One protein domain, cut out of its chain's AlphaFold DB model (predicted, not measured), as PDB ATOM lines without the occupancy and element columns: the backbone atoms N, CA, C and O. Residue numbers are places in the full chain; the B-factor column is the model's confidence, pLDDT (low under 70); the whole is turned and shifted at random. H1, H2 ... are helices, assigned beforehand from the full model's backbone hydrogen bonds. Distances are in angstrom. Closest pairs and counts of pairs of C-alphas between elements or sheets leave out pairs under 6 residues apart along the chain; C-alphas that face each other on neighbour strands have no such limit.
ATOM      1  N   ILE A   2     144.436 190.945 215.345       69.75
ATOM      2  CA  ILE A   2     145.192 190.061 216.266       69.75
ATOM      3  C   ILE A   2     145.930 188.972 215.473       69.75
ATOM      4  O   ILE A   2     147.138 188.833 215.613       69.75
ATOM      5  N   GLN A   3     145.244 188.326 214.523       72.62
ATOM      6  CA  GLN A   3     145.872 187.387 213.582       72.62
ATOM      7  C   GLN A   3     147.072 187.988 212.834       72.62
ATOM      8  O   GLN A   3     148.058 187.302 212.619       72.62
ATOM      9  N   SER A   4     147.011 189.273 212.470       79.94
ATOM     10  CA  SER A   4     148.096 189.959 211.762       79.94
ATOM     11  C   SER A   4     149.303 190.214 212.667       79.94
ATOM     12  O   SER A   4     150.432 190.127 212.202       79.94
ATOM     13  N   ALA A   5     149.077 190.518 213.951       82.56
ATOM     14  CA  ALA A   5     150.142 190.644 214.946       82.56
ATOM     15  C   ALA A   5     150.769 189.277 215.273       82.56
ATOM     16  O   ALA A   5     151.989 189.168 215.352       82.56
ATOM     17  N   GLN A   6     149.944 188.232 215.386       83.19
ATOM     18  CA  GLN A   6     150.382 186.853 215.621       83.19
ATOM     19  C   GLN A   6     151.199 186.287 214.452       83.19
ATOM     20  O   GLN A   6     152.161 185.561 214.679       83.19
ATOM     21  N   SER A   7     150.856 186.635 213.207       87.00
ATOM     22  CA  SER A   7     151.572 186.177 212.008       87.00
ATOM     23  C   SER A   7     152.806 187.016 211.653       87.00
ATOM     24  O   SER A   7     153.452 186.742 210.645       87.00
ATOM     25  N   HIS A   8     153.109 188.078 212.405       91.88
ATOM     26  CA  HIS A   8     154.208 188.989 212.092       91.88
ATOM     27  C   HIS A   8     155.517 188.505 212.729       91.88
ATOM     28  O   HIS A   8     155.583 188.327 213.941       91.88
ATOM     29  N   GLU A   9     156.583 188.394 211.932       93.12
ATOM     30  CA  GLU A   9     157.865 187.785 212.331       93.12
ATOM     31  C   GLU A   9     158.456 188.371 213.622       93.12
ATOM     32  O   GLU A   9     158.847 187.627 214.509       93.12
ATOM     33  N   THR A  10     158.475 189.698 213.772       92.94
ATOM     34  CA  THR A  10     158.963 190.346 215.003       92.94
ATOM     35  C   THR A  10     157.906 190.411 216.109       92.94
ATOM     36  O   THR A  10     158.158 189.993 217.236       92.94
ATOM     37  N   VAL A  11     156.715 190.941 215.808       89.56
ATOM     38  CA  VAL A  11     155.675 191.226 216.813       89.56
ATOM     39  C   VAL A  11     155.120 189.943 217.445       89.56
ATOM     40  O   VAL A  11     154.871 189.927 218.648       89.56
ATOM     41  N   GLY A  12     155.021 188.848 216.688       90.69
ATOM     42  CA  GLY A  12     154.566 187.546 217.184       90.69
ATOM     43  C   GLY A  12     155.508 186.883 218.198       90.69
ATOM     44  O   GLY A  12     155.099 185.968 218.911       90.69
ATOM     45  N   THR A  13     156.758 187.347 218.317       92.88
ATOM     46  CA  THR A  13     157.705 186.841 219.334       92.88
ATOM     47  C   THR A  13     157.464 187.419 220.725       92.88
ATOM     48  O   THR A  13     157.982 186.896 221.711       92.88
ATOM     49  N   LEU A  14     156.678 188.494 220.828       93.06
ATOM     50  CA  LEU A  14     156.373 189.128 222.101       93.06
ATOM     51  C   LEU A  14     155.443 188.231 222.922       93.06
ATOM     52  O   LEU A  14     154.388 187.817 222.441       93.06
ATOM     53  N   ARG A  15     155.783 188.010 224.198       91.81
ATOM     54  CA  ARG A  15     154.966 187.214 225.132       91.81
ATOM     55  C   ARG A  15     153.509 187.692 225.190       91.81
ATOM     56  O   ARG A  15     152.607 186.870 225.166       91.81
ATOM     57  N   ALA A  16     153.282 189.006 225.168       89.19
ATOM     58  CA  ALA A  16     151.937 189.587 225.157       89.19
ATOM     59  C   ALA A  16     151.083 189.122 223.962       89.19
ATOM     60  O   ALA A  16     149.883 188.919 224.100       89.19
ATOM     61  N   VAL A  17     151.695 188.910 222.792       87.94
ATOM     62  CA  VAL A  17     150.993 188.425 221.593       87.94
ATOM     63  C   VAL A  17     150.750 186.918 221.670       87.94
ATOM     64  O   VAL A  17     149.692 186.445 221.254       87.94
ATOM     65  N   GLN A  18     151.702 186.171 222.233       87.44
ATOM     66  CA  GLN A  18     151.607 184.718 222.413       87.44
ATOM     67  C   GLN A  18     150.542 184.327 223.443       87.44
ATOM     68  O   GLN A  18     149.809 183.368 223.229       87.44
ATOM     69  N   GLU A  19     150.432 185.085 224.532       88.38
ATOM     70  CA  GLU A  19     149.473 184.845 225.618       88.38
ATOM     71  C   GLU A  19     148.094 185.470 225.351       88.38
ATOM     72  O   GLU A  19     147.223 185.422 226.210       88.38
ATOM     73  N   GLY A  20     147.877 186.084 224.181       83.44
ATOM     74  CA  GLY A  20     146.601 186.731 223.849       83.44
ATOM     75  C   GLY A  20     146.346 188.050 224.589       83.44
ATOM     76  O   GLY A  20     145.324 188.687 224.354       83.44
ATOM     77  N   ASN A  21     147.301 188.518 225.393       84.38
ATOM     78  CA  ASN A  21     147.295 189.804 226.094       84.38
ATOM     79  C   ASN A  21     147.631 190.977 225.150       84.38
ATOM     80  O   ASN A  21     148.482 191.823 225.441       84.38
ATOM     81  N   PHE A  22     146.980 191.020 223.985       82.69
ATOM     82  CA  PHE A  22     147.163 192.047 222.964       82.69
ATOM     83  C   PHE A  22     145.857 192.811 222.749       82.69
ATOM     84  O   PHE A  22     144.964 192.371 222.024       82.69
ATOM     85  N   VAL A  23     145.772 193.986 223.365       79.94
ATOM     86  CA  VAL A  23     144.580 194.837 223.345       79.94
ATOM     87  C   VAL A  23     144.810 196.009 222.404       79.94
ATOM     88  O   VAL A  23     145.808 196.727 222.504       79.94
ATOM     89  N   ARG A  24     143.874 196.227 221.479       75.19
ATOM     90  CA  ARG A  24     143.901 197.404 220.612       75.19
ATOM     91  C   ARG A  24     143.039 198.493 221.227       75.19
ATOM     92  O   ARG A  24     141.821 198.363 221.286       75.19
ATOM     93  N   THR A  25     143.678 199.593 221.592       70.75
ATOM     94  CA  THR A  25     143.007 200.777 222.119       70.75
ATOM     95  C   THR A  25     143.198 201.920 221.115       70.75
ATOM     96  O   THR A  25     144.285 202.110 220.566       70.75
ATOM     97  N   GLY A  26     142.125 202.637 220.777       71.62
ATOM     98  CA  GLY A  26     142.216 203.851 219.962       71.62
ATOM     99  C   GLY A  26     142.274 203.698 218.435       71.62
ATOM    100  O   GLY A  26     142.419 202.623 217.842       71.62
ATOM    101  N   GLY A  27     142.107 204.834 217.760       71.12
ATOM    102  CA  GLY A  27     142.149 204.988 216.304       71.12
ATOM    103  C   GLY A  27     143.276 205.921 215.858       71.12
ATOM    104  O   GLY A  27     144.029 206.445 216.667       71.12
ATOM    105  N   LYS A  28     143.389 206.175 214.547       74.31
ATOM    106  CA  LYS A  28     144.400 207.118 214.016       74.31
ATOM    107  C   LYS A  28     144.150 208.570 214.443       74.31
ATOM    108  O   LYS A  28     145.062 209.384 214.393       74.31
ATOM    109  N   ARG A  29     142.904 208.902 214.792       80.69
ATOM    110  CA  ARG A  29     142.478 210.221 215.265       80.69
ATOM    111  C   ARG A  29     141.942 210.041 216.672       80.69
ATOM    112  O   ARG A  29     140.896 209.420 216.836       80.69
ATOM    113  N   MET A  30     142.697 210.540 217.638       84.62
ATOM    114  CA  MET A  30     142.352 210.517 219.053       84.62
ATOM    115  C   MET A  30     141.858 211.902 219.461       84.62
ATOM    116  O   MET A  30     142.321 212.916 218.937       84.62
ATOM    117  N   GLY A  31     140.886 211.928 220.357       90.62
ATOM    118  CA  GLY A  31     140.226 213.128 220.846       90.62
ATOM    119  C   GLY A  31     139.199 212.740 221.907       90.62
ATOM    120  O   GLY A  31     138.897 211.554 222.030       90.62
ATOM    121  N   PRO A  32     138.613 213.706 222.632       91.06
ATOM    122  CA  PRO A  32     137.874 213.422 223.863       91.06
ATOM    123  C   PRO A  32     136.757 212.383 223.702       91.06
ATOM    124  O   PRO A  32     136.598 211.507 224.541       91.06
ATOM    125  N   ILE A  33     136.024 212.427 222.584       92.06
ATOM    126  CA  ILE A  33     134.954 211.462 222.292       92.06
ATOM    127  C   ILE A  33     135.533 210.063 222.037       92.06
ATOM    128  O   ILE A  33     135.051 209.081 222.588       92.06
ATOM    129  N   VAL A  34     136.583 209.962 221.218       91.50
ATOM    130  CA  VAL A  34     137.228 208.679 220.888       91.50
ATOM    131  C   VAL A  34     137.873 208.057 222.125       91.50
ATOM    132  O   VAL A  34     137.869 206.831 222.258       91.50
ATOM    133  N   ASP A  35     138.390 208.882 223.032       91.94
ATOM    134  CA  ASP A  35     139.010 208.432 224.276       91.94
ATOM    135  C   ASP A  35     137.995 207.747 225.194       91.94
ATOM    136  O   ASP A  35     138.318 206.697 225.743       91.94
ATOM    137  N   LEU A  36     136.757 208.253 225.290       94.19
ATOM    138  CA  LEU A  36     135.690 207.614 226.076       94.19
ATOM    139  C   LEU A  36     135.398 206.190 225.584       94.19
ATOM    140  O   LEU A  36     135.443 205.238 226.361       94.19
ATOM    141  N   PHE A  37     135.182 206.022 224.277       93.56
ATOM    142  CA  PHE A  37     134.942 204.698 223.691       93.56
ATOM    143  C   PHE A  37     136.166 203.782 223.791       93.56
ATOM    144  O   PHE A  37     136.033 202.581 224.013       93.56
ATOM    145  N   SER A  38     137.372 204.334 223.634       92.00
ATOM    146  CA  SER A  38     138.609 203.556 223.744       92.00
ATOM    147  C   SER A  38     138.844 203.081 225.174       92.00
ATOM    148  O   SER A  38     139.261 201.939 225.365       92.00
ATOM    149  N   ALA A  39     138.561 203.924 226.168       93.44
ATOM    150  CA  ALA A  39     138.628 203.563 227.577       93.44
ATOM    151  C   ALA A  39     137.604 202.471 227.916       93.44
ATOM    152  O   ALA A  39     137.990 201.468 228.512       93.44
ATOM    153  N   GLU A  40     136.352 202.604 227.454       95.12
ATOM    154  CA  GLU A  40     135.308 201.582 227.633       95.12
ATOM    155  C   GLU A  40     135.732 200.229 227.044       95.12
ATOM    156  O   GLU A  40     135.729 199.211 227.738       95.12
ATOM    157  N   ALA A  41     136.184 200.225 225.787       93.62
ATOM    158  CA  ALA A  41     136.646 199.009 225.125       93.62
ATOM    159  C   ALA A  41     137.848 198.376 225.839       93.62
ATOM    160  O   ALA A  41     137.972 197.155 225.888       93.62
ATOM    161  N   THR A  42     138.756 199.193 226.376       92.88
ATOM    162  CA  THR A  42     139.943 198.707 227.095       92.88
ATOM    163  C   THR A  42     139.561 198.086 228.432       92.88
ATOM    164  O   THR A  42     140.041 197.002 228.747       92.88
ATOM    165  N   ALA A  43     138.687 198.744 229.199       94.69
ATOM    166  CA  ALA A  43     138.221 198.244 230.487       94.69
ATOM    167  C   ALA A  43     137.553 196.871 230.337       94.69
ATOM    168  O   ALA A  43     137.929 195.937 231.039       94.69
ATOM    169  N   LYS A  44     136.661 196.718 229.349       94.38
ATOM    170  CA  LYS A  44     135.980 195.448 229.051       94.38
ATOM    171  C   LYS A  44     136.928 194.350 228.557       94.38
ATOM    172  O   LYS A  44     136.797 193.205 228.962       94.38
ATOM    173  N   GLN A  45     137.916 194.683 227.719       91.00
ATOM    174  CA  GLN A  45     138.915 193.704 227.254       91.00
ATOM    175  C   GLN A  45     139.872 193.240 228.367       91.00
ATOM    176  O   GLN A  45     140.406 192.139 228.273       91.00
ATOM    177  N   LEU A  46     140.128 194.072 229.385       91.69
ATOM    178  CA  LEU A  46     141.036 193.740 230.492       91.69
ATOM    179  C   LEU A  46     140.326 193.098 231.688       91.69
ATOM    180  O   LEU A  46     140.909 192.230 232.334       91.69
ATOM    181  N   TYR A  47     139.099 193.525 231.989       93.94
ATOM    182  CA  TYR A  47     138.340 193.095 233.164       93.94
ATOM    183  C   TYR A  47     136.885 192.762 232.791       93.94
ATOM    184  O   TYR A  47     135.953 193.422 233.263       93.94
ATOM    185  N   PRO A  48     136.661 191.742 231.942       94.44
ATOM    186  CA  PRO A  48     135.316 191.384 231.492       94.44
ATOM    187  C   PRO A  48     134.409 190.914 232.638       94.44
ATOM    188  O   PRO A  48     133.205 191.140 232.595       94.44
ATOM    189  N   GLU A  49     134.973 190.328 233.699       96.25
ATOM    190  CA  GLU A  49     134.204 189.912 234.880       96.25
ATOM    191  C   GLU A  49     133.627 191.094 235.680       96.25
ATOM    192  O   GLU A  49     132.637 190.929 236.387       96.25
ATOM    193  N   GLU A  50     134.232 192.283 235.574       96.94
ATOM    194  CA  GLU A  50     133.794 193.490 236.289       96.94
ATOM    195  C   GLU A  50     132.946 194.406 235.402       96.94
ATOM    196  O   GLU A  50     131.944 194.957 235.856       96.94
ATOM    197  N   PHE A  51     133.333 194.560 234.132       96.25
ATOM    198  CA  PHE A  51     132.718 195.529 233.222       96.25
ATOM    199  C   PHE A  51     131.891 194.907 232.097       96.25
ATOM    200  O   PHE A  51     131.351 195.661 231.292       96.25
ATOM    201  N   GLY A  52     131.782 193.581 232.014       95.50
ATOM    202  CA  GLY A  52     131.124 192.869 230.916       95.50
ATOM    203  C   GLY A  52     132.055 192.593 229.730       95.50
ATOM    204  O   GLY A  52     133.051 193.290 229.512       95.50
ATOM    205  N   GLU A  53     131.727 191.560 228.953       94.50
ATOM    206  CA  GLU A  53     132.516 191.118 227.798       94.50
ATOM    207  C   GLU A  53     132.547 192.180 226.692       94.50
ATOM    208  O   GLU A  53     131.548 192.836 226.391       94.50
ATOM    209  N   TRP A  54     133.699 192.348 226.038       93.12
ATOM    210  CA  TRP A  54     133.793 193.247 224.889       93.12
ATOM    211  C   TRP A  54     133.166 192.590 223.645       93.12
ATOM    212  O   TRP A  54     133.727 191.616 223.137       93.12
ATOM    213  N   PRO A  55     132.068 193.131 223.078       93.00
ATOM    214  CA  PRO A  55     131.353 192.477 221.976       93.00
ATOM    215  C   PRO A  55     132.075 192.586 220.623       93.00
ATOM    216  O   PRO A  55     131.716 191.909 219.667       93.00
ATOM    217  N   GLY A  56     133.110 193.425 220.521       89.31
ATOM    218  CA  GLY A  56     133.851 193.673 219.281       89.31
ATOM    219  C   GLY A  56     133.523 195.016 218.623       89.31
ATOM    220  O   GLY A  56     134.403 195.585 217.971       89.31
ATOM    221  N   SER A  57     132.324 195.558 218.851       89.88
ATOM    222  CA  SER A  57     131.883 196.870 218.361       89.88
ATOM    223  C   SER A  57     131.288 197.741 219.472       89.88
ATOM    224  O   SER A  57     130.601 197.251 220.362       89.88
ATOM    225  N   ILE A  58     131.482 199.061 219.386       89.25
ATOM    226  CA  ILE A  58     130.875 200.026 220.323       89.25
ATOM    227  C   ILE A  58     129.339 200.015 220.263       89.25
ATOM    228  O   ILE A  58     128.682 200.296 221.268       89.25
ATOM    229  N   ASP A  59     128.767 199.683 219.105       91.19
ATOM    230  CA  ASP A  59     127.316 199.690 218.874       91.19
ATOM    231  C   ASP A  59     126.616 198.491 219.525       91.19
ATOM    232  O   ASP A  59     125.418 198.537 219.785       91.19
ATOM    233  N   GLU A  60     127.376 197.438 219.827       95.31
ATOM    234  CA  GLU A  60     126.873 196.172 220.365       95.31
ATOM    235  C   GLU A  60     127.004 196.085 221.892       95.31
ATOM    236  O   GLU A  60     126.591 195.094 222.485       95.31
ATOM    237  N   VAL A  61     127.568 197.111 222.543       95.94
ATOM    238  CA  VAL A  61     127.676 197.164 224.010       95.94
ATOM    239  C   VAL A  61     126.271 197.300 224.622       95.94
ATOM    240  O   VAL A  61     125.594 198.300 224.322       95.94
ATOM    241  N   PRO A  62     125.842 196.349 225.484       95.56
ATOM    242  CA  PRO A  62     124.557 196.412 226.175       95.56
ATOM    243  C   PRO A  62     124.404 197.719 226.946       95.56
ATOM    244  O   PRO A  62     125.373 198.249 227.481       95.56
ATOM    245  N   GLU A  63     123.194 198.273 226.971       94.88
ATOM    246  CA  GLU A  63     122.948 199.595 227.552       94.88
ATOM    247  C   GLU A  63     123.293 199.670 229.042       94.88
ATOM    248  O   GLU A  63     123.884 200.654 229.484       94.88
ATOM    249  N   ASP A  64     122.988 198.607 229.778       94.62
ATOM    250  CA  ASP A  64     123.291 198.418 231.195       94.62
ATOM    251  C   ASP A  64     124.780 198.187 231.483       94.62
ATOM    252  O   ASP A  64     125.216 198.356 232.620       94.62
ATOM    253  N   GLU A  65     125.576 197.870 230.461       96.19
ATOM    254  CA  GLU A  65     127.023 197.698 230.582       96.19
ATOM    255  C   GLU A  65     127.838 198.853 229.970       96.19
ATOM    256  O   GLU A  65     129.065 198.748 229.838       96.19
ATOM    257  N   ARG A  66     127.189 199.947 229.553       96.81
ATOM    258  CA  ARG A  66     127.887 201.150 229.079       96.81
ATOM    259  C   ARG A  66     128.566 201.843 230.256       96.81
ATOM    260  O   ARG A  66     127.941 202.141 231.268       96.81
ATOM    261  N   LEU A  67     129.846 202.158 230.097       96.75
ATOM    262  CA  LEU A  67     130.675 202.767 231.142       96.75
ATOM    263  C   LEU A  67     130.592 204.297 231.161       96.75
ATOM    264  O   LEU A  67     131.197 204.948 232.013       96.75
ATOM    265  N   PHE A  68     129.844 204.885 230.230       96.69
ATOM    266  CA  PHE A  68     129.522 206.304 230.224       96.69
ATOM    267  C   PHE A  68     128.185 206.568 229.529       96.69
ATOM    268  O   PHE A  68     127.730 205.808 228.671       96.69
ATOM    269  N   ASP A  69     127.570 207.693 229.881       96.06
ATOM    270  CA  ASP A  69     126.303 208.127 229.309       96.06
ATOM    271  C   ASP A  69     126.518 208.734 227.915       96.06
ATOM    272  O   ASP A  69     126.999 209.861 227.756       96.06
ATOM    273  N   ARG A  70     126.161 207.958 226.891       95.25
ATOM    274  CA  ARG A  70     126.290 208.358 225.485       95.25
ATOM    275  C   ARG A  70     125.359 209.517 225.128       95.25
ATOM    276  O   ARG A  70     125.754 210.352 224.315       95.25
ATOM    277  N   GLN A  71     124.170 209.588 225.733       95.31
ATOM    278  CA  GLN A  71     123.215 210.665 225.465       95.31
ATOM    279  C   GLN A  71     123.710 211.970 226.074       95.31
ATOM    280  O   GLN A  71     123.815 212.964 225.365       95.31
ATOM    281  N   ARG A  72     124.158 211.947 227.333       96.50
ATOM    282  CA  ARG A  72     124.760 213.124 227.969       96.50
ATOM    283  C   ARG A  72     125.933 213.673 227.158       96.50
ATOM    284  O   ARG A  72     126.085 214.883 227.040       96.50
ATOM    285  N   VAL A  73     126.782 212.805 226.602       96.19
ATOM    286  CA  VAL A  73     127.883 213.241 225.723       96.19
ATOM    287  C   VAL A  73     127.352 213.886 224.441       96.19
ATOM    288  O   VAL A  73     127.890 214.911 224.026       96.19
ATOM    289  N   ALA A  74     126.309 213.322 223.826       96.00
ATOM    290  CA  ALA A  74     125.663 213.926 222.661       96.00
ATOM    291  C   ALA A  74     125.105 215.320 222.989       96.00
ATOM    292  O   ALA A  74     125.385 216.267 222.253       96.00
ATOM    293  N   ASP A  75     124.439 215.469 224.135       97.88
ATOM    294  CA  ASP A  75     123.907 216.752 224.600       97.88
ATOM    295  C   ASP A  75     125.040 217.784 224.783       97.88
ATOM    296  O   ASP A  75     124.901 218.935 224.369       97.88
ATOM    297  N   VAL A  76     126.210 217.387 225.325       96.88
ATOM    298  CA  VAL A  76     127.380 218.291 225.462       96.88
ATOM    299  C   VAL A  76     127.813 218.784 224.083       96.88
ATOM    300  O   VAL A  76     128.074 219.972 223.897       96.88
ATOM    301  N   VAL A  77     127.934 217.860 223.126       95.19
ATOM    302  CA  VAL A  77     128.422 218.142 221.769       95.19
ATOM    303  C   VAL A  77     127.467 219.067 221.018       95.19
ATOM    304  O   VAL A  77     127.926 219.945 220.287       95.19
ATOM    305  N   ASN A  78     126.163 218.900 221.225       97.50
ATOM    306  CA  ASN A  78     125.136 219.734 220.608       97.50
ATOM    307  C   ASN A  78     124.933 221.079 221.329       97.50
ATOM    308  O   ASN A  78     124.295 221.972 220.775       97.50
ATOM    309  N   GLY A  79     125.488 221.248 222.535       97.19
ATOM    310  CA  GLY A  79     125.280 222.442 223.360       97.19
ATOM    311  C   GLY A  79     123.901 222.481 224.028       97.19
ATOM    312  O   GLY A  79     123.342 223.558 224.209       97.19
TER     313      GLY A  79
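What this domain is: This is residues 2 to 79 of the 81 residues of an uncharacterized protein of Halarchaeum nitratireducens (UniProt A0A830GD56). A loose, flat arrangement has one long helix, H3, in the middle, a small head with the short helices H1 and H2 at one end of the longest axis, and H5 at the other end, running back beside H3. Short H4 sits by the last residues of H3, and long links without named elements join the head to H3 and H4 to H5. The printed part has 78 residues, with five named helices in the order H1, H2, H3, H4, H5 and no named strand. The class is all helix, though under half of the residues, 37 of 78, are in named elements. The whole is loose, with a radius of gyration of the C-alphas of 15.1 A and spans of 49 by 29 by 15 A.

Where its parts are: H1, residues 2 to 6, begins at C-alpha 2 (145.192, 190.061, 216.266) and is 6.1 A long from first to last C-alpha. H2, residues 15 to 18, is 5.0 A long. H3, residues 32 to 46, is 21.0 A long and begins at C-alpha 32 (137.874, 213.422, 223.863). H4, residues 48 to 51, is 5.2 A long. H5, residues 70 to 78, is 12.4 A long and ends at C-alpha 78 (125.136, 219.734, 220.608).

How they stand to each other: H1 and H2 only just touch, with 3 pairs of C-alphas within 8 A; the closest are those of Gln 6 and Val 17, 6.2 A apart. H2 and H3 are apart. H3, with residues 43 to 44 alone, and H4 only just touch, with 3 pairs within 8 A, and only at the corner by their tight link; the closest C-alphas are those of Lys 44 and Phe 51, 5.3 A apart. H3 and H5 are near each other, with 7 pairs of C-alphas within 10 A. In H1, H3 and H5 every O i to N i+4 pair is within hydrogen-bond range; H2 and H4 are too short for such a pair.

The domain as a whole: The two C-alphas farthest apart, those of Glu 9 and Gly 79, are 48.8 A apart. The printed part has no cut. The links H2 to H3, 13 residues, and H4 to H5, 18 residues, are long. The mean pLDDT of the printed part is 90.3, and residue 2 is under 70.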